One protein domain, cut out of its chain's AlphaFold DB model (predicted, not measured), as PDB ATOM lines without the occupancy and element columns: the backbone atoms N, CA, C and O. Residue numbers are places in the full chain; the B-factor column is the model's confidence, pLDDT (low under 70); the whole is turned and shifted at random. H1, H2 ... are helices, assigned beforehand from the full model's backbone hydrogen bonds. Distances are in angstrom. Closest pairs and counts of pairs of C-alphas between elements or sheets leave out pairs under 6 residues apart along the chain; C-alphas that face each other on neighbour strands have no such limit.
ATOM      1  N   GLU A  44      12.883  31.171  41.363       76.12
ATOM      2  CA  GLU A  44      12.347  31.004  40.005       76.12
ATOM      3  C   GLU A  44      10.835  30.757  40.055       76.12
ATOM      4  O   GLU A  44      10.069  31.462  39.395       76.12
ATOM      5  N   ASP A  45      10.391  29.838  40.914       71.38
ATOM      6  CA  ASP A  45       8.974  29.553  41.124       71.38
ATOM      7  C   ASP A  45       8.206  30.805  41.599       71.38
ATOM      8  O   ASP A  45       7.098  31.085  41.131       71.38
ATOM      9  N   MET A  46       8.796  31.608  42.494       70.75
ATOM     10  CA  MET A  46       8.194  32.871  42.941       70.75
ATOM     11  C   MET A  46       8.048  33.888  41.805       70.75
ATOM     12  O   MET A  46       7.001  34.533  41.704       70.75
ATOM     13  N   GLN A  47       9.065  34.038  40.951       78.50
ATOM     14  CA  GLN A  47       9.005  34.938  39.796       78.50
ATOM     15  C   GLN A  47       7.898  34.520  38.828       78.50
ATOM     16  O   GLN A  47       7.110  35.364  38.402       78.50
ATOM     17  N   MET A  48       7.763  33.222  38.555       78.38
ATOM     18  CA  MET A  48       6.700  32.700  37.694       78.38
ATOM     19  C   MET A  48       5.302  32.971  38.266       78.38
ATOM     20  O   MET A  48       4.379  33.353  37.544       78.38
ATOM     21  N   VAL A  49       5.122  32.813  39.575       74.62
ATOM     22  CA  VAL A  49       3.843  33.119  40.229       74.62
ATOM     23  C   VAL A  49       3.530  34.622  40.178       74.62
ATOM     24  O   VAL A  49       2.377  35.009  39.964       74.62
ATOM     25  N   GLN A  50       4.537  35.485  40.342       75.62
ATOM     26  CA  GLN A  50       4.376  36.937  40.212       75.62
ATOM     27  C   GLN A  50       4.039  37.356  38.778       75.62
ATOM     28  O   GLN A  50       3.114  38.145  38.582       75.62
ATOM     29  N   GLU A  51       4.730  36.798  37.783       80.50
ATOM     30  CA  GLU A  51       4.441  37.028  36.367       80.50
ATOM     31  C   GLU A  51       3.010  36.587  36.026       80.50
ATOM     32  O   GLU A  51       2.261  37.366  35.440       80.50
ATOM     33  N   ALA A  52       2.568  35.413  36.487       75.25
ATOM     34  CA  ALA A  52       1.197  34.948  36.265       75.25
ATOM     35  C   ALA A  52       0.152  35.896  36.877       75.25
ATOM     36  O   ALA A  52      -0.856  36.199  36.239       75.25
ATOM     37  N   LYS A  53       0.402  36.430  38.082       72.81
ATOM     38  CA  LYS A  53      -0.459  37.452  38.704       72.81
ATOM     39  C   LYS A  53      -0.509  38.747  37.895       72.81
ATOM     40  O   LYS A  53      -1.576  39.343  37.772       72.81
ATOM     41  N   GLN A  54       0.625  39.190  37.356       76.06
ATOM     42  CA  GLN A  54       0.670  40.373  36.500       76.06
ATOM     43  C   GLN A  54      -0.106  40.133  35.205       76.06
ATOM     44  O   GLN A  54      -0.949  40.948  34.852       76.06
ATOM     45  N   LYS A  55       0.124  38.998  34.539       70.25
ATOM     46  CA  LYS A  55      -0.529  38.599  33.282       70.25
ATOM     47  C   LYS A  55      -2.015  38.272  33.428       70.25
ATOM     48  O   LYS A  55      -2.746  38.328  32.449       70.25
ATOM     49  N   ALA A  56      -2.476  37.993  34.643       67.50
ATOM     50  CA  ALA A  56      -3.890  37.877  34.978       67.50
ATOM     51  C   ALA A  56      -4.617  39.235  35.096       67.50
ATOM     52  O   ALA A  56      -5.826  39.268  35.327       67.50
ATOM     53  N   ASN A  57      -3.899  40.358  34.993       71.19
ATOM     54  CA  ASN A  57      -4.494  41.691  34.959       71.19
ATOM     55  C   ASN A  57      -5.243  41.909  33.624       71.19
ATOM     56  O   ASN A  57      -4.679  41.579  32.580       71.19
ATOM     57  N   PRO A  58      -6.434  42.544  33.619       64.31
ATOM     58  CA  PRO A  58      -7.212  42.823  32.401       64.31
ATOM     59  C   PRO A  58      -6.472  43.591  31.295       64.31
ATOM     60  O   PRO A  58      -6.932  43.633  30.161       64.31
ATOM     61  N   ARG A  59      -5.334  44.224  31.608       70.31
ATOM     62  CA  ARG A  59      -4.467  44.888  30.622       70.31
ATOM     63  C   ARG A  59      -3.763  43.925  29.661       70.31
ATOM     64  O   ARG A  59      -3.246  44.388  28.649       70.31
ATOM     65  N   TYR A  60      -3.687  42.635  29.982       74.06
ATOM     66  CA  TYR A  60      -3.046  41.635  29.130       74.06
ATOM     67  C   TYR A  60      -4.066  40.877  28.286       74.06
ATOM     68  O   TYR A  60      -5.185  40.612  28.720       74.06
ATOM     69  N   SER A  61      -3.660  40.517  27.070       84.69
ATOM     70  CA  SER A  61      -4.527  39.796  26.141       84.69
ATOM     71  C   SER A  61      -4.675  38.319  26.528       84.69
ATOM     72  O   SER A  61      -3.793  37.725  27.154       84.69
ATOM     73  N   VAL A  62      -5.764  37.686  26.081       84.06
ATOM     74  CA  VAL A  62      -5.943  36.224  26.177       84.06
ATOM     75  C   VAL A  62      -4.775  35.487  25.511       84.06
ATOM     76  O   VAL A  62      -4.290  34.492  26.052       84.06
ATOM     77  N   SER A  63      -4.262  35.999  24.387       89.00
ATOM     78  CA  SER A  63      -3.074  35.450  23.731       89.00
ATOM     79  C   SER A  63      -1.835  35.469  24.626       89.00
ATOM     80  O   SER A  63      -1.095  34.487  24.659       89.00
ATOM     81  N   ASP A  64      -1.601  36.551  25.374       88.56
ATOM     82  CA  ASP A  64      -0.457  36.644  26.289       88.56
ATOM     83  C   ASP A  64      -0.571  35.637  27.429       88.56
ATOM     84  O   ASP A  64       0.410  34.966  27.760       88.56
ATOM     85  N   ALA A  65      -1.771  35.488  27.994       86.62
ATOM     86  CA  ALA A  65      -2.041  34.493  29.022       86.62
ATOM     87  C   ALA A  65      -1.819  33.067  28.494       86.62
ATOM     88  O   ALA A  65      -1.104  32.283  29.117       86.62
ATOM     89  N   LEU A  66      -2.345  32.731  27.312       88.38
ATOM     90  CA  LEU A  66      -2.153  31.407  26.714       88.38
ATOM     91  C   LEU A  66      -0.682  31.128  26.371       88.38
ATOM     92  O   LEU A  66      -0.175  30.059  26.707       88.38
ATOM     93  N   ARG A  67       0.038  32.082  25.763       91.38
ATOM     94  CA  ARG A  67       1.476  31.939  25.459       91.38
ATOM     95  C   ARG A  67       2.305  31.714  26.719       91.38
ATOM     96  O   ARG A  67       3.154  30.823  26.744       91.38
ATOM     97  N   THR A  68       2.031  32.487  27.766       88.81
ATOM     98  CA  THR A  68       2.710  32.355  29.060       88.81
ATOM     99  C   THR A  68       2.385  30.998  29.695       88.81
ATOM    100  O   THR A  68       3.284  30.283  30.131       88.81
ATOM    101  N   GLY A  69       1.120  30.569  29.649       86.12
ATOM    102  CA  GLY A  69       0.690  29.268  30.160       86.12
ATOM    103  C   GLY A  69       1.360  28.096  29.438       86.12
ATOM    104  O   GLY A  69       1.837  27.167  30.089       86.12
ATOM    105  N   ILE A  70       1.482  28.162  28.108       89.25
ATOM    106  CA  ILE A  70       2.234  27.181  27.305       89.25
ATOM    107  C   ILE A  70       3.699  27.137  27.746       89.25
ATOM    108  O   ILE A  70       4.254  26.051  27.926       89.25
ATOM    109  N   ALA A  71       4.333  28.299  27.926       88.06
ATOM    110  CA  ALA A  71       5.720  28.375  28.374       88.06
ATOM    111  C   ALA A  71       5.909  27.738  29.756       88.06
ATOM    112  O   ALA A  71       6.929  27.096  29.986       88.06
ATOM    113  N   TYR A  72       4.925  27.870  30.649       83.62
ATOM    114  CA  TYR A  72       4.970  27.271  31.981       83.62
ATOM    115  C   TYR A  72       4.844  25.756  31.884       83.62
ATOM    116  O   TYR A  72       5.724  25.044  32.351       83.62
ATOM    117  N   VAL A  73       3.804  25.259  31.210       79.81
ATOM    118  CA  VAL A  73       3.563  23.817  31.060       79.81
ATOM    119  C   VAL A  73       4.747  23.107  30.405       79.81
ATOM    120  O   VAL A  73       5.055  21.986  30.786       79.81
ATOM    121  N   ARG A  74       5.452  23.754  29.469       84.69
ATOM    122  CA  ARG A  74       6.639  23.184  28.812       84.69
ATOM    123  C   ARG A  74       7.861  23.017  29.721       84.69
ATOM    124  O   ARG A  74       8.802  22.326  29.337       84.69
ATOM    125  N   ARG A  75       7.888  23.631  30.908       79.50
ATOM    126  CA  ARG A  75       8.992  23.442  31.856       79.50
ATOM    127  C   ARG A  75       8.796  22.125  32.605       79.50
ATOM    128  O   ARG A  75       7.862  21.962  33.381       79.50
ATOM    129  N   SER A  76       9.713  21.182  32.418       62.34
ATOM    130  CA  SER A  76       9.624  19.852  33.038       62.34
ATOM    131  C   SER A  76       9.887  19.843  34.546       62.34
ATOM    132  O   SER A  76       9.420  18.940  35.239       62.34
ATOM    133  N   TYR A  77      10.591  20.852  35.061       68.06
ATOM    134  CA  TYR A  77      11.087  20.912  36.439       68.06
ATOM    135  C   TYR A  77      10.284  21.836  37.366       68.06
ATOM    136  O   TYR A  77      10.546  21.852  38.567       68.06
ATOM    137  N   ILE A  78       9.292  22.576  36.851       66.38
ATOM    138  CA  ILE A  78       8.490  23.469  37.699       66.38
ATOM    139  C   ILE A  78       7.576  22.671  38.620       66.38
ATOM    140  O   ILE A  78       6.989  21.658  38.212       66.38
ATOM    141  N   ARG A  79       7.437  23.149  39.857       64.81
ATOM    142  CA  ARG A  79       6.607  22.499  40.872       64.81
ATOM    143  C   ARG A  79       5.130  22.575  40.511       64.81
ATOM    144  O   ARG A  79       4.672  23.497  39.830       64.81
ATOM    145  N   ARG A  80       4.352  21.608  40.990       66.44
ATOM    146  CA  ARG A  80       2.908  21.531  40.741       66.44
ATOM    147  C   ARG A  80       2.165  22.792  41.172       66.44
ATOM    148  O   ARG A  80       1.256  23.232  40.475       66.44
ATOM    149  N   GLU A  81       2.565  23.377  42.291       63.81
ATOM    150  CA  GLU A  81       1.994  24.597  42.852       63.81
ATOM    151  C   GLU A  81       2.172  25.807  41.921       63.81
ATOM    152  O   GLU A  81       1.352  26.719  41.932       63.81
ATOM    153  N   VAL A  82       3.190  25.791  41.058       66.75
ATOM    154  CA  VAL A  82       3.381  26.796  40.003       66.75
ATOM    155  C   VAL A  82       2.607  26.415  38.741       66.75
ATOM    156  O   VAL A  82       2.029  27.268  38.075       66.75
ATOM    157  N   ARG A  83       2.480  25.123  38.419       68.75
ATOM    158  CA  ARG A  83       1.683  24.678  37.257       68.75
ATOM    159  C   ARG A  83       0.209  25.071  37.361       68.75
ATOM    160  O   ARG A  83      -0.410  25.347  36.338       68.75
ATOM    161  N   ILE A  84      -0.350  25.137  38.573       69.12
ATOM    162  CA  ILE A  84      -1.748  25.553  38.779       69.12
ATOM    163  C   ILE A  84      -1.993  27.045  38.507       69.12
ATOM    164  O   ILE A  84      -3.145  27.422  38.316       69.12
ATOM    165  N   VAL A  85      -0.954  27.892  38.429       72.75
ATOM    166  CA  VAL A  85      -1.147  29.323  38.125       72.75
ATOM    167  C   VAL A  85      -1.358  29.604  36.635       72.75
ATOM    168  O   VAL A  85      -1.956  30.619  36.285       72.75
ATOM    169  N   ALA A  86      -0.921  28.698  35.754       76.25
ATOM    170  CA  ALA A  86      -1.116  28.815  34.310       76.25
ATOM    171  C   ALA A  86      -2.606  28.827  33.896       76.25
ATOM    172  O   ALA A  86      -3.011  29.779  33.225       76.25
ATOM    173  N   PRO A  87      -3.448  27.853  34.303       73.94
ATOM    174  CA  PRO A  87      -4.877  27.893  33.988       73.94
ATOM    175  C   PRO A  87      -5.591  29.086  34.645       73.94
ATOM    176  O   PRO A  87      -6.429  29.707  34.002       73.94
ATOM    177  N   GLU A  88      -5.211  29.475  35.867       73.00
ATOM    178  CA  GLU A  88      -5.792  30.631  36.574       73.00
ATOM    179  C   GLU A  88      -5.608  31.949  35.810       73.00
ATOM    180  O   GLU A  88      -6.546  32.727  35.621       73.00
ATOM    181  N   MET A  89      -4.389  32.194  35.333       78.00
ATOM    182  CA  MET A  89      -4.076  33.354  34.503       78.00
ATOM    183  C   MET A  89      -4.918  33.365  33.217       78.00
ATOM    184  O   MET A  89      -5.446  34.414  32.844       78.00
ATOM    185  N   ILE A  90      -5.092  32.205  32.571       79.25
ATOM    186  CA  ILE A  90      -5.924  32.059  31.367       79.25
ATOM    187  C   ILE A  90      -7.396  32.376  31.677       79.25
ATOM    188  O   ILE A  90      -8.030  33.101  30.909       79.25
ATOM    189  N   PHE A  91      -7.939  31.913  32.810       75.69
ATOM    190  CA  PHE A  91      -9.317  32.228  33.203       75.69
ATOM    191  C   PHE A  91      -9.548  33.711  33.413       75.69
ATOM    192  O   PHE A  91     -10.546  34.244  32.935       75.69
ATOM    193  N   ARG A  92      -8.641  34.380  34.127       74.31
ATOM    194  CA  ARG A  92      -8.785  35.807  34.433       74.31
ATOM    195  C   ARG A  92      -8.690  36.664  33.177       74.31
ATOM    196  O   ARG A  92      -9.509  37.564  33.006       74.31
ATOM    197  N   ALA A  93      -7.768  36.336  32.271       77.88
ATOM    198  CA  ALA A  93      -7.682  36.993  30.969       77.88
ATOM    199  C   ALA A  93      -8.948  36.756  30.123       77.88
ATOM    200  O   ALA A  93      -9.431  37.671  29.463       77.88
ATOM    201  N   MET A  94      -9.524  35.549  30.177       75.25
ATOM    202  CA  MET A  94     -10.752  35.216  29.449       75.25
ATOM    203  C   MET A  94     -12.010  35.860  30.056       75.25
ATOM    204  O   MET A  94     -12.907  36.242  29.313       75.25
ATOM    205  N   ALA A  95     -12.095  36.018  31.379       70.50
ATOM    206  CA  ALA A  95     -13.242  36.650  32.039       70.50
ATOM    207  C   ALA A  95     -13.436  38.106  31.584       70.50
ATOM    208  O   ALA A  95     -14.559  38.523  31.324       70.50
ATOM    209  N   ALA A  96     -12.339  38.846  31.390       63.97
ATOM    210  CA  ALA A  96     -12.366  40.198  30.827       63.97
ATOM    211  C   ALA A  96     -12.714  40.234  29.321       63.97
ATOM    212  O   ALA A  96     -12.980  41.298  28.776       63.97
ATOM    213  N   HIS A  97     -12.699  39.081  28.645       68.25
ATOM    214  CA  HIS A  97     -12.882  38.940  27.201       68.25
ATOM    215  C   HIS A  97     -14.313  38.528  26.800       68.25
ATOM    216  O   HIS A  97     -14.624  38.501  25.611       68.25
ATOM    217  N   GLN A  98     -15.192  38.190  27.756       58.50
ATOM    218  CA  GLN A  98     -16.523  37.630  27.467       58.50
ATOM    219  C   GLN A  98     -17.534  38.630  26.871       58.50
ATOM    220  O   GLN A  98     -18.590  38.194  26.414       58.50
ATOM    221  N   GLU A  99     -17.226  39.930  26.834       48.75
ATOM    222  CA  GLU A  99     -18.177  40.976  26.421       48.75
ATOM    223  C   GLU A  99     -17.917  41.586  25.031       48.75
ATOM    224  O   GLU A  99     -18.767  42.323  24.537       48.75
ATOM    225  N   ASP A 100     -16.814  41.243  24.352       50.81
ATOM    226  CA  ASP A 100     -16.426  41.893  23.092       50.81
ATOM    227  C   ASP A 100     -16.396  40.950  21.882       50.81
ATOM    228  O   ASP A 100     -16.028  39.775  21.965       50.81
ATOM    229  N   ASN A 101     -16.729  41.508  20.712       61.94
ATOM    230  CA  ASN A 101     -16.524  40.872  19.409       61.94
ATOM    231  C   ASN A 101     -15.022  40.587  19.210       61.94
ATOM    232  O   ASN A 101     -14.272  41.411  18.685       61.94
ATOM    233  N   CYS A 102     -14.576  39.415  19.658       75.31
ATOM    234  CA  CYS A 102     -13.187  38.990  19.577       75.31
ATOM    235  C   CYS A 102     -12.684  39.002  18.126       75.31
ATOM    236  O   CYS A 102     -13.207  38.285  17.276       75.31
ATOM    237  N   GLN A 103     -11.627  39.766  17.846       76.94
ATOM    238  CA  GLN A 103     -10.991  39.795  16.521       76.94
ATOM    239  C   GLN A 103      -9.933  38.690  16.339       76.94
ATOM    240  O   GLN A 103      -9.551  38.376  15.215       76.94
ATOM    241  N   HIS A 104      -9.506  38.051  17.432       83.94
ATOM    242  CA  HIS A 104      -8.409  37.075  17.484       83.94
ATOM    243  C   HIS A 104      -8.900  35.635  17.725       83.94
ATOM    244  O   HIS A 104      -8.215  34.819  18.334       83.94
ATOM    245  N   MET A 105     -10.111  35.306  17.259       81.00
ATOM    246  CA  MET A 105     -10.767  34.020  17.545       81.00
ATOM    247  C   MET A 105      -9.936  32.798  17.138       81.00
ATOM    248  O   MET A 105      -9.857  31.839  17.905       81.00
ATOM    249  N   ASP A 106      -9.326  32.834  15.948       83.31
ATOM    250  CA  ASP A 106      -8.497  31.729  15.456       83.31
ATOM    251  C   ASP A 106      -7.242  31.558  16.309       83.31
ATOM    252  O   ASP A 106      -6.939  30.451  16.740       83.31
ATOM    253  N   GLU A 107      -6.558  32.664  16.600       88.31
ATOM    254  CA  GLU A 107      -5.337  32.678  17.403       88.31
ATOM    255  C   GLU A 107      -5.591  32.115  18.806       88.31
ATOM    256  O   GLU A 107      -4.844  31.260  19.278       88.31
ATOM    257  N   HIS A 108      -6.666  32.545  19.472       87.38
ATOM    258  CA  HIS A 108      -7.004  32.055  20.809       87.38
ATOM    259  C   HIS A 108      -7.295  30.548  20.806       87.38
ATOM    260  O   HIS A 108      -6.854  29.836  21.708       87.38
ATOM    261  N   ALA A 109      -8.019  30.049  19.798       84.88
ATOM    262  CA  ALA A 109      -8.318  28.626  19.677       84.88
ATOM    263  C   ALA A 109      -7.055  27.797  19.396       84.88
ATOM    264  O   ALA A 109      -6.847  26.770  20.038       84.88
ATOM    265  N   GLU A 110      -6.182  28.258  18.499       90.62
ATOM    266  CA  GLU A 110      -4.906  27.597  18.197       90.62
ATOM    267  C   GLU A 110      -3.977  27.557  19.411       90.62
ATOM    268  O   GLU A 110      -3.380  26.520  19.718       90.62
ATOM    269  N   LEU A 111      -3.875  28.667  20.144       91.94
ATOM    270  CA  LEU A 111      -3.093  28.739  21.373       91.94
ATOM    271  C   LEU A 111      -3.679  27.833  22.466       91.94
ATOM    272  O   LEU A 111      -2.923  27.167  23.171       91.94
ATOM    273  N   TYR A 112      -5.005  27.742  22.583       89.06
ATOM    274  CA  TYR A 112      -5.656  26.817  23.510       89.06
ATOM    275  C   TYR A 112      -5.382  25.345  23.154       89.06
ATOM    276  O   TYR A 112      -4.978  24.569  24.021       89.06
ATOM    277  N   ILE A 113      -5.505  24.964  21.880       90.25
ATOM    278  CA  ILE A 113      -5.149  23.617  21.403       90.25
ATOM    279  C   ILE A 113      -3.671  23.320  21.700       90.25
ATOM    280  O   ILE A 113      -3.342  22.266  22.243       90.25
ATOM    281  N   THR A 114      -2.781  24.278  21.426       92.62
ATOM    282  CA  THR A 114      -1.343  24.157  21.717       92.62
ATOM    283  C   THR A 114      -1.082  23.966  23.211       92.62
ATOM    284  O   THR A 114      -0.207  23.189  23.598       92.62
ATOM    285  N   TYR A 115      -1.839  24.653  24.067       89.38
ATOM    286  CA  TYR A 115      -1.775  24.479  25.513       89.38
ATOM    287  C   TYR A 115      -2.194  23.062  25.933       89.38
ATOM    288  O   TYR A 115      -1.460  22.416  26.680       89.38
ATOM    289  N   LEU A 116      -3.305  22.532  25.406       86.81
ATOM    290  CA  LEU A 116      -3.744  21.156  25.679       86.81
ATOM    291  C   LEU A 116      -2.716  20.112  25.227       86.81
ATOM    292  O   LEU A 116      -2.404  19.186  25.975       86.81
ATOM    293  N   GLN A 117      -2.149  20.283  24.033       89.44
ATOM    294  CA  GLN A 117      -1.085  19.419  23.520       89.44
ATOM    295  C   GLN A 117       0.157  19.471  24.416       89.44
ATOM    296  O   GLN A 117       0.748  18.435  24.715       89.44
ATOM    297  N   ALA A 118       0.532  20.663  24.894       87.94
ATOM    298  CA  ALA A 118       1.648  20.819  25.818       87.94
ATOM    299  C   ALA A 118       1.390  20.118  27.158       87.94
ATOM    300  O   ALA A 118       2.330  19.566  27.726       87.94
ATOM    301  N   LEU A 119       0.147  20.089  27.654       80.75
ATOM    302  CA  LEU A 119      -0.170  19.371  28.890       80.75
ATOM    303  C   LEU A 119       0.181  17.885  28.761       80.75
ATOM    304  O   LEU A 119       0.861  17.346  29.624       80.75
ATOM    305  N   ILE A 120      -0.239  17.226  27.683       82.06
ATOM    306  CA  ILE A 120      -0.060  15.774  27.525       82.06
ATOM    307  C   ILE A 120       1.271  15.349  26.898       82.06
ATOM    308  O   ILE A 120       1.506  14.149  26.750       82.06
ATOM    309  N   ASP A 121       2.145  16.287  26.530       84.38
ATOM    310  CA  ASP A 121       3.464  15.955  25.992       84.38
ATOM    311  C   ASP A 121       4.359  15.373  27.104       84.38
ATOM    312  O   ASP A 121       4.683  16.072  28.073       84.38
ATOM    313  N   PRO A 122       4.820  14.113  26.979       76.81
ATOM    314  CA  PRO A 122       5.638  13.473  28.006       76.81
ATOM    315  C   PRO A 122       6.970  14.197  28.257       76.81
ATOM    316  O   PRO A 122       7.535  14.081  29.345       76.81
ATOM    317  N   ARG A 123       7.472  14.981  27.292       81.94
ATOM    318  CA  ARG A 123       8.716  15.759  27.436       81.94
ATOM    319  C   ARG A 123       8.587  16.895  28.448       81.94
ATOM    320  O   ARG A 123       9.590  17.330  29.006       81.94
ATOM    321  N   ASN A 124       7.363  17.330  28.728       79.06
ATOM    322  CA  ASN A 124       7.073  18.432  29.640       79.06
ATOM    323  C   ASN A 124       6.995  17.981  31.111       79.06
ATOM    324  O   ASN A 124       6.572  18.738  31.981       79.06
ATOM    325  N   GLY A 125       7.400  16.742  31.423       66.81
ATOM    326  CA  GLY A 125       7.451  16.238  32.800       66.81
ATOM    327  C   GLY A 125       6.071  16.133  33.453       66.81
ATOM    328  O   GLY A 125       5.939  16.292  34.666       66.81
ATOM    329  N   MET A 126       5.025  15.937  32.648       66.69
ATOM    330  CA  MET A 126       3.637  15.805  33.085       66.69
ATOM    331  C   MET A 126       3.285  14.315  33.123       66.69
ATOM    332  O   MET A 126       3.197  13.667  32.081       66.69
ATOM    333  N   LYS A 127       3.108  13.739  34.320       64.44
ATOM    334  CA  LYS A 127       2.670  12.340  34.457       64.44
ATOM    335  C   LYS A 127       1.153  12.285  34.550       64.44
ATOM    336  O   LYS A 127       0.569  12.560  35.596       64.44
ATOM    337  N   TYR A 128       0.522  11.886  33.454       64.19
ATOM    338  CA  TYR A 128      -0.914  11.653  33.402       64.19
ATOM    339  C   TYR A 128      -1.244  10.167  33.362       64.19
ATOM    340  O   TYR A 128      -0.528   9.368  32.760       64.19
ATOM    341  N   SER A 129      -2.361   9.792  33.994       63.19
ATOM    342  CA  SER A 129      -2.951   8.480  33.748       63.19
ATOM    343  C   SER A 129      -3.332   8.373  32.269       63.19
ATOM    344  O   SER A 129      -3.720   9.360  31.644       63.19
ATOM    345  N   ARG A 130      -3.252   7.165  31.704       68.94
ATOM    346  CA  ARG A 130      -3.609   6.915  30.300       68.94
ATOM    347  C   ARG A 130      -5.018   7.421  29.958       68.94
ATOM    348  O   ARG A 130      -5.177   8.130  28.975       68.94
ATOM    349  N   ILE A 131      -5.994   7.155  30.831       68.06
ATOM    350  CA  ILE A 131      -7.387   7.626  30.704       68.06
ATOM    351  C   ILE A 131      -7.445   9.151  30.555       68.06
ATOM    352  O   ILE A 131      -8.252   9.698  29.813       68.06
ATOM    353  N   ARG A 132      -6.579   9.867  31.271       71.50
ATOM    354  CA  ARG A 132      -6.565  11.322  31.224       71.50
ATOM    355  C   ARG A 132      -5.930  11.869  29.952       71.50
ATOM    356  O   ARG A 132      -6.407  12.879  29.441       71.50
ATOM    357  N   VAL A 133      -4.891  11.211  29.446       76.44
ATOM    358  CA  VAL A 133      -4.329  11.541  28.130       76.44
ATOM    359  C   VAL A 133      -5.389  11.338  27.047       76.44
ATOM    360  O   VAL A 133      -5.590  12.242  26.247       76.44
ATOM    361  N   GLU A 134      -6.118  10.219  27.082       78.81
ATOM    362  CA  GLU A 134      -7.213   9.921  26.145       78.81
ATOM    363  C   GLU A 134      -8.315  10.998  26.195       78.81
ATOM    364  O   GLU A 134      -8.721  11.507  25.153       78.81
ATOM    365  N   ASN A 135      -8.735  11.429  27.392       79.25
ATOM    366  CA  ASN A 135      -9.713  12.514  27.532       79.25
ATOM    367  C   ASN A 135      -9.210  13.830  26.920       79.25
ATOM    368  O   ASN A 135      -9.934  14.464  26.164       79.25
ATOM    369  N   ILE A 136      -7.969  14.241  27.210       82.75
ATOM    370  CA  ILE A 136      -7.418  15.494  26.663       82.75
ATOM    371  C   ILE A 136      -7.236  15.399  25.138       82.75
ATOM    372  O   ILE A 136      -7.427  16.392  24.444       82.75
ATOM    373  N   GLN A 137      -6.904  14.225  24.598       86.81
ATOM    374  CA  GLN A 137      -6.851  14.006  23.149       86.81
ATOM    375  C   GLN A 137      -8.224  14.174  22.491       86.81
ATOM    376  O   GLN A 137      -8.313  14.788  21.428       86.81
ATOM    377  N   GLU A 138      -9.290  13.683  23.125       85.25
ATOM    378  CA  GLU A 138     -10.654  13.921  22.648       85.25
ATOM    379  C   GLU A 138     -11.020  15.412  22.717       85.25
ATOM    380  O   GLU A 138     -11.575  15.942  21.758       85.25
ATOM    381  N   GLU A 139     -10.628  16.128  23.776       82.12
ATOM    382  CA  GLU A 139     -10.829  17.585  23.857       82.12
ATOM    383  C   GLU A 139     -10.080  18.347  22.756       82.12
ATOM    384  O   GLU A 139     -10.637  19.260  22.146       82.12
ATOM    385  N   ILE A 140      -8.833  17.960  22.461       88.62
ATOM    386  CA  ILE A 140      -8.064  18.520  21.339       88.62
ATOM    387  C   ILE A 140      -8.843  18.319  20.037       88.62
ATOM    388  O   ILE A 140      -9.059  19.278  19.299       88.62
ATOM    389  N   ARG A 141      -9.336  17.099  19.794       87.94
ATOM    390  CA  ARG A 141     -10.107  16.766  18.592       87.94
ATOM    391  C   ARG A 141     -11.386  17.603  18.478       87.94
ATOM    392  O   ARG A 141     -11.710  18.091  17.395       87.94
ATOM    393  N   GLN A 142     -12.120  17.784  19.576       81.75
ATOM    394  CA  GLN A 142     -13.336  18.606  19.609       81.75
ATOM    395  C   GLN A 142     -13.027  20.090  19.376       81.75
ATOM    396  O   GLN A 142     -13.730  20.750  18.609       81.75
ATOM    397  N   ALA A 143     -11.954  20.609  19.975       82.75
ATOM    398  CA  ALA A 143     -11.511  21.986  19.777       82.75
ATOM    399  C   ALA A 143     -11.079  22.253  18.324       82.75
ATOM    400  O   ALA A 143     -11.437  23.287  17.757       82.75
ATOM    401  N   GLU A 144     -10.371  21.312  17.693       86.44
ATOM    402  CA  GLU A 144      -9.993  21.381  16.276       86.44
ATOM    403  C   GLU A 144     -11.224  21.385  15.355       86.44
ATOM    404  O   GLU A 144     -11.314  22.213  14.442       86.44
ATOM    405  N   LEU A 145     -12.209  20.515  15.618       81.62
ATOM    406  CA  LEU A 145     -13.474  20.487  14.874       81.62
ATOM    407  C   LEU A 145     -14.276  21.780  15.033       81.62
ATOM    408  O   LEU A 145     -14.818  22.299  14.051       81.62
ATOM    409  N   ALA A 146     -14.344  22.312  16.253       77.38
ATOM    410  CA  ALA A 146     -14.989  23.589  16.513       77.38
ATOM    411  C   ALA A 146     -14.295  24.695  15.709       77.38
ATOM    412  O   ALA A 146     -14.955  25.378  14.927       77.38
ATOM    413  N   LEU A 147     -12.967  24.823  15.805       82.38
ATOM    414  CA  LEU A 147     -12.195  25.827  15.068       82.38
ATOM    415  C   LEU A 147     -12.422  25.743  13.550       82.38
ATOM    416  O   LEU A 147     -12.675  26.765  12.907       82.38
ATOM    417  N   ALA A 148     -12.397  24.538  12.974       81.44
ATOM    418  CA  ALA A 148     -12.699  24.331  11.558       81.44
ATOM    419  C   ALA A 148     -14.121  24.799  11.193       81.44
ATOM    420  O   ALA A 148     -14.309  25.495  10.192       81.44
ATOM    421  N   SER A 149     -15.108  24.486  12.037       76.62
ATOM    422  CA  SER A 149     -16.505  24.903  11.853       76.62
ATOM    423  C   SER A 149     -16.663  26.427  11.917       76.62
ATOM    424  O   SER A 149     -17.346  27.019  11.080       76.62
ATOM    425  N   PHE A 150     -15.973  27.086  12.854       76.12
ATOM    426  CA  PHE A 150     -15.949  28.547  12.968       76.12
ATOM    427  C   PHE A 150     -15.328  29.213  11.736       76.12
ATOM    428  O   PHE A 150     -15.861  30.208  11.237       76.12
ATOM    429  N   ARG A 151     -14.221  28.670  11.214       83.12
ATOM    430  CA  ARG A 151     -13.577  29.170   9.987       83.12
ATOM    431  C   ARG A 151     -14.493  29.046   8.775       83.12
ATOM    432  O   ARG A 151     -14.646  30.015   8.033       83.12
ATOM    433  N   ALA A 152     -15.140  27.893   8.610       77.94
ATOM    434  CA  ALA A 152     -16.080  27.654   7.519       77.94
ATOM    435  C   ALA A 152     -17.278  28.617   7.571       77.94
ATOM    436  O   ALA A 152     -17.627  29.236   6.568       77.94
ATOM    437  N   ALA A 153     -17.872  28.808   8.751       76.69
ATOM    438  CA  ALA A 153     -18.997  29.722   8.922       76.69
ATOM    439  C   ALA A 153     -18.615  31.194   8.683       76.69
ATOM    440  O   ALA A 153     -19.394  31.938   8.090       76.69
ATOM    441  N   ARG A 154     -17.404  31.616   9.071       76.94
ATOM    442  CA  ARG A 154     -16.902  32.968   8.776       76.94
ATOM    443  C   ARG A 154     -16.671  33.180   7.282       76.94
ATOM    444  O   ARG A 154     -17.027  34.230   6.759       76.94
ATOM    445  N   ALA A 155     -16.129  32.176   6.589       81.69
ATOM    446  CA  ALA A 155     -15.984  32.201   5.133       81.69
ATOM    447  C   ALA A 155     -17.344  32.295   4.413       81.69
ATOM    448  O   ALA A 155     -17.428  32.880   3.338       81.69
ATOM    449  N   ALA A 156     -18.413  31.782   5.033       80.62
ATOM    450  CA  ALA A 156     -19.792  31.918   4.566       80.62
ATOM    451  C   ALA A 156     -20.472  33.252   4.956       80.62
ATOM    452  O   ALA A 156     -21.644  33.448   4.644       80.62
ATOM    453  N   GLY A 157     -19.764  34.175   5.620       79.44
ATOM    454  CA  GLY A 157     -20.276  35.501   5.993       79.44
ATOM    455  C   GLY A 157     -21.011  35.569   7.337       79.44
ATOM    456  O   GLY A 157     -21.617  36.594   7.645       79.44
ATOM    457  N   THR A 158     -20.964  34.515   8.156       75.00
ATOM    458  CA  THR A 158     -21.597  34.500   9.484       75.00
ATOM    459  C   THR A 158     -20.772  35.287  10.505       75.00
ATOM    460  O   THR A 158     -19.563  35.082  10.636       75.00
ATOM    461  N   VAL A 159     -21.437  36.157  11.274       66.12
ATOM    462  CA  VAL A 159     -20.832  36.921  12.375       66.12
ATOM    463  C   VAL A 159     -20.972  36.145  13.683       66.12
ATOM    464  O   VAL A 159     -22.058  35.689  14.033       66.12
ATOM    465  N   PHE A 160     -19.870  36.019  14.420       64.88
ATOM    466  CA  PHE A 160     -19.849  35.393  15.739       64.88
ATOM    467  C   PHE A 160     -19.634  36.436  16.828       64.88
ATOM    468  O   PHE A 160     -18.785  37.312  16.700       64.88
ATOM    469  N   HIS A 161     -20.372  36.286  17.927       65.00
ATOM    470  CA  HIS A 161     -20.292  37.169  19.095       65.00
ATOM    471  C   HIS A 161     -19.526  36.548  20.267       65.00
ATOM    472  O   HIS A 161     -19.458  37.134  21.340       65.00
ATOM    473  N   LYS A 162     -18.988  35.333  20.096       69.19
ATOM    474  CA  LYS A 162     -18.259  34.615  21.146       69.19
ATOM    475  C   LYS A 162     -16.985  34.005  20.594       69.19
ATOM    476  O   LYS A 162     -16.987  33.436  19.503       69.19
ATOM    477  N   CYS A 163     -15.914  34.104  21.373       73.38
ATOM    478  CA  CYS A 163     -14.653  33.460  21.048       73.38
ATOM    479  C   CYS A 163     -14.805  31.927  21.172       73.38
ATOM    480  O   CYS A 163     -15.274  31.447  22.207       73.38
ATOM    481  N   PRO A 164     -14.386  31.130  20.172       71.88
ATOM    482  CA  PRO A 164     -14.436  29.665  20.244       71.88
ATOM    483  C   PRO A 164     -13.612  29.097  21.406       71.88
ATOM    484  O   PRO A 164     -13.975  28.077  21.987       71.88
ATOM    485  N   ALA A 165     -12.536  29.790  21.794       71.88
ATOM    486  CA  ALA A 165     -11.703  29.400  22.925       71.88
ATOM    487  C   ALA A 165     -12.426  29.515  24.278       71.88
ATOM    488  O   ALA A 165     -11.992  28.882  25.232       71.88
ATOM    489  N   THR A 166     -13.524  30.278  24.386       70.75
ATOM    490  CA  THR A 166     -14.257  30.438  25.651       70.75
ATOM    491  C   THR A 166     -14.828  29.108  26.140       70.75
ATOM    492  O   THR A 166     -14.656  28.778  27.307       70.75
ATOM    493  N   VAL A 167     -15.432  28.303  25.258       64.88
ATOM    494  CA  VAL A 167     -16.004  26.993  25.632       64.88
ATOM    495  C   VAL A 167     -14.909  26.013  26.058       64.88
ATOM    496  O   VAL A 167     -15.054  25.326  27.064       64.88
ATOM    497  N   GLY A 168     -13.789  25.989  25.327       61.22
ATOM    498  CA  GLY A 168     -12.630  25.173  25.688       61.22
ATOM    499  C   GLY A 168     -12.011  25.610  27.015       61.22
ATOM    500  O   GLY A 168     -11.716  24.784  27.867       61.22
ATOM    501  N   ILE A 169     -11.879  26.912  27.257       62.88
ATOM    502  CA  ILE A 169     -11.330  27.413  28.514       62.88
ATOM    503  C   ILE A 169     -12.253  27.083  29.689       62.88
ATOM    504  O   ILE A 169     -11.739  26.630  30.698       62.88
ATOM    505  N   GLU A 170     -13.582  27.160  29.571       60.03
ATOM    506  CA  GLU A 170     -14.493  26.692  30.635       60.03
ATOM    507  C   GLU A 170     -14.242  25.220  31.038       60.03
ATOM    508  O   GLU A 170     -14.351  24.880  32.215       60.03
ATOM    509  N   TYR A 171     -13.796  24.356  30.117       58.56
ATOM    510  CA  TYR A 171     -13.408  22.976  30.439       58.56
ATOM    511  C   TYR A 171     -12.230  22.888  31.414       58.56
ATOM    512  O   TYR A 171     -12.187  21.995  32.263       58.56
ATOM    513  N   LEU A 172     -11.281  23.828  31.349       56.59
ATOM    514  CA  LEU A 172     -10.167  23.869  32.297       56.59
ATOM    515  C   LEU A 172     -10.659  24.062  33.745       56.59
ATOM    516  O   LEU A 172      -9.904  23.763  34.671       56.59
ATOM    517  N   ARG A 173     -11.890  24.568  33.955       55.75
ATOM    518  CA  ARG A 173     -12.492  24.706  35.291       55.75
ATOM    519  C   ARG A 173     -12.953  23.377  35.877       55.75
ATOM    520  O   ARG A 173     -13.143  23.284  37.085       55.75
ATOM    521  N   ALA A 174     -13.120  22.342  35.053       51.81
ATOM    522  CA  ALA A 174     -13.539  21.038  35.537       51.81
ATOM    523  C   ALA A 174     -12.463  20.440  36.468       51.81
ATOM    524  O   ALA A 174     -11.287  20.402  36.090       51.81
TER     525      ALA A 174
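This is residues 44 to 174 of the 204 residues of an uncharacterized protein of Phialophora attinorum (UniProt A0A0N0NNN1). The domain is a slab of mostly aligned helices: H2, H5 and the long H6 lie side by side in a row, and H1 and H4 pack at the H2 end of that row, making with H2 a three-helix up-and-down bundle. The short H7 packs on H5 and H6 on the side where H4 lies and also meets H4, while the four-residue H3 sits by the beginning of H1; residues 152 to 157, of which 152 to 155 belong to H6, stick out. The printed part has 131 residues with seven named helices, H1 to H7 in chain order, and no named strand; the class is all helix. It is compact, with a radius of gyration of the C-alphas of 15.0 A, and spans 47 by 36 by 21 A.

H1, residues 44 to 55, begins at C-alpha 44 (12.347, 31.004, 40.005) and is 16.4 A long. H2, residues 62 to 73, is also 16.4 A long. H3, residues 80 to 83, measures 4.9 A, and H4, residues 85 to 95, 15.4 A. H5, residues 105 to 120, is 23.4 A long. H6, residues 130 to 155, is the longest at 37.8 A and ends at C-alpha 155 (-15.984, 32.201, 5.133). H7, residues 164 to 171, is 12.2 A long and ends at C-alpha 171 (-13.408, 22.976, 30.439).

H1, H2 and H4 form a bundle, up and down, each running against the one before it. H1 and H2, a helical hairpin, touch through residues 52 to 55 and 64 to 68 alone, closest at the C-alphas of Lys 55 and Ala 65, 6.1 A. H2 touches H4 at a shallow tilt of 11 degrees, opposite ways, with the C-alphas of Gly 69 and Ala 86 closest at 4.5 A. H1 and H3 only just touch, with 3 pairs of C-alphas within 8 A, closest Asp 45 and Val 82 at 6.3 A. H2 touches H5 the same way at 12 degrees, a shallow tilt; the closest C-alphas, of Ile 70 and Tyr 115, are 5.2 A apart. H5 and H6 are a helical hairpin at a shallow tilt of 13 degrees, closest at the C-alphas of Ile 113 and Ile 140, 5.9 A. H7 touches H5, through residues 105 to 112 of H5 alone, closest at the C-alphas of Ala 109 and Ala 165, 4.8 A. H4 and H7 touch at a steep tilt of 50 degrees, with the C-alphas of Phe 91 and Ile 169 closest at 7.0 A. H1 and H6 are apart. Every O i to N i+4 pair is within hydrogen-bond range in H1, H2, H4, H5 and H6, and 3 of 4 are in H7; H3 is too short for such a pair.

The C-alphas farthest apart, of Glu 44 and Ala 156, are 47.9 A apart. The printed part has no cut and no long link; H3 to H4 is tight. Mean pLDDT of the printed part is 75.8, with 36 residues under 70, among them 76 to 84 and 167 to 174.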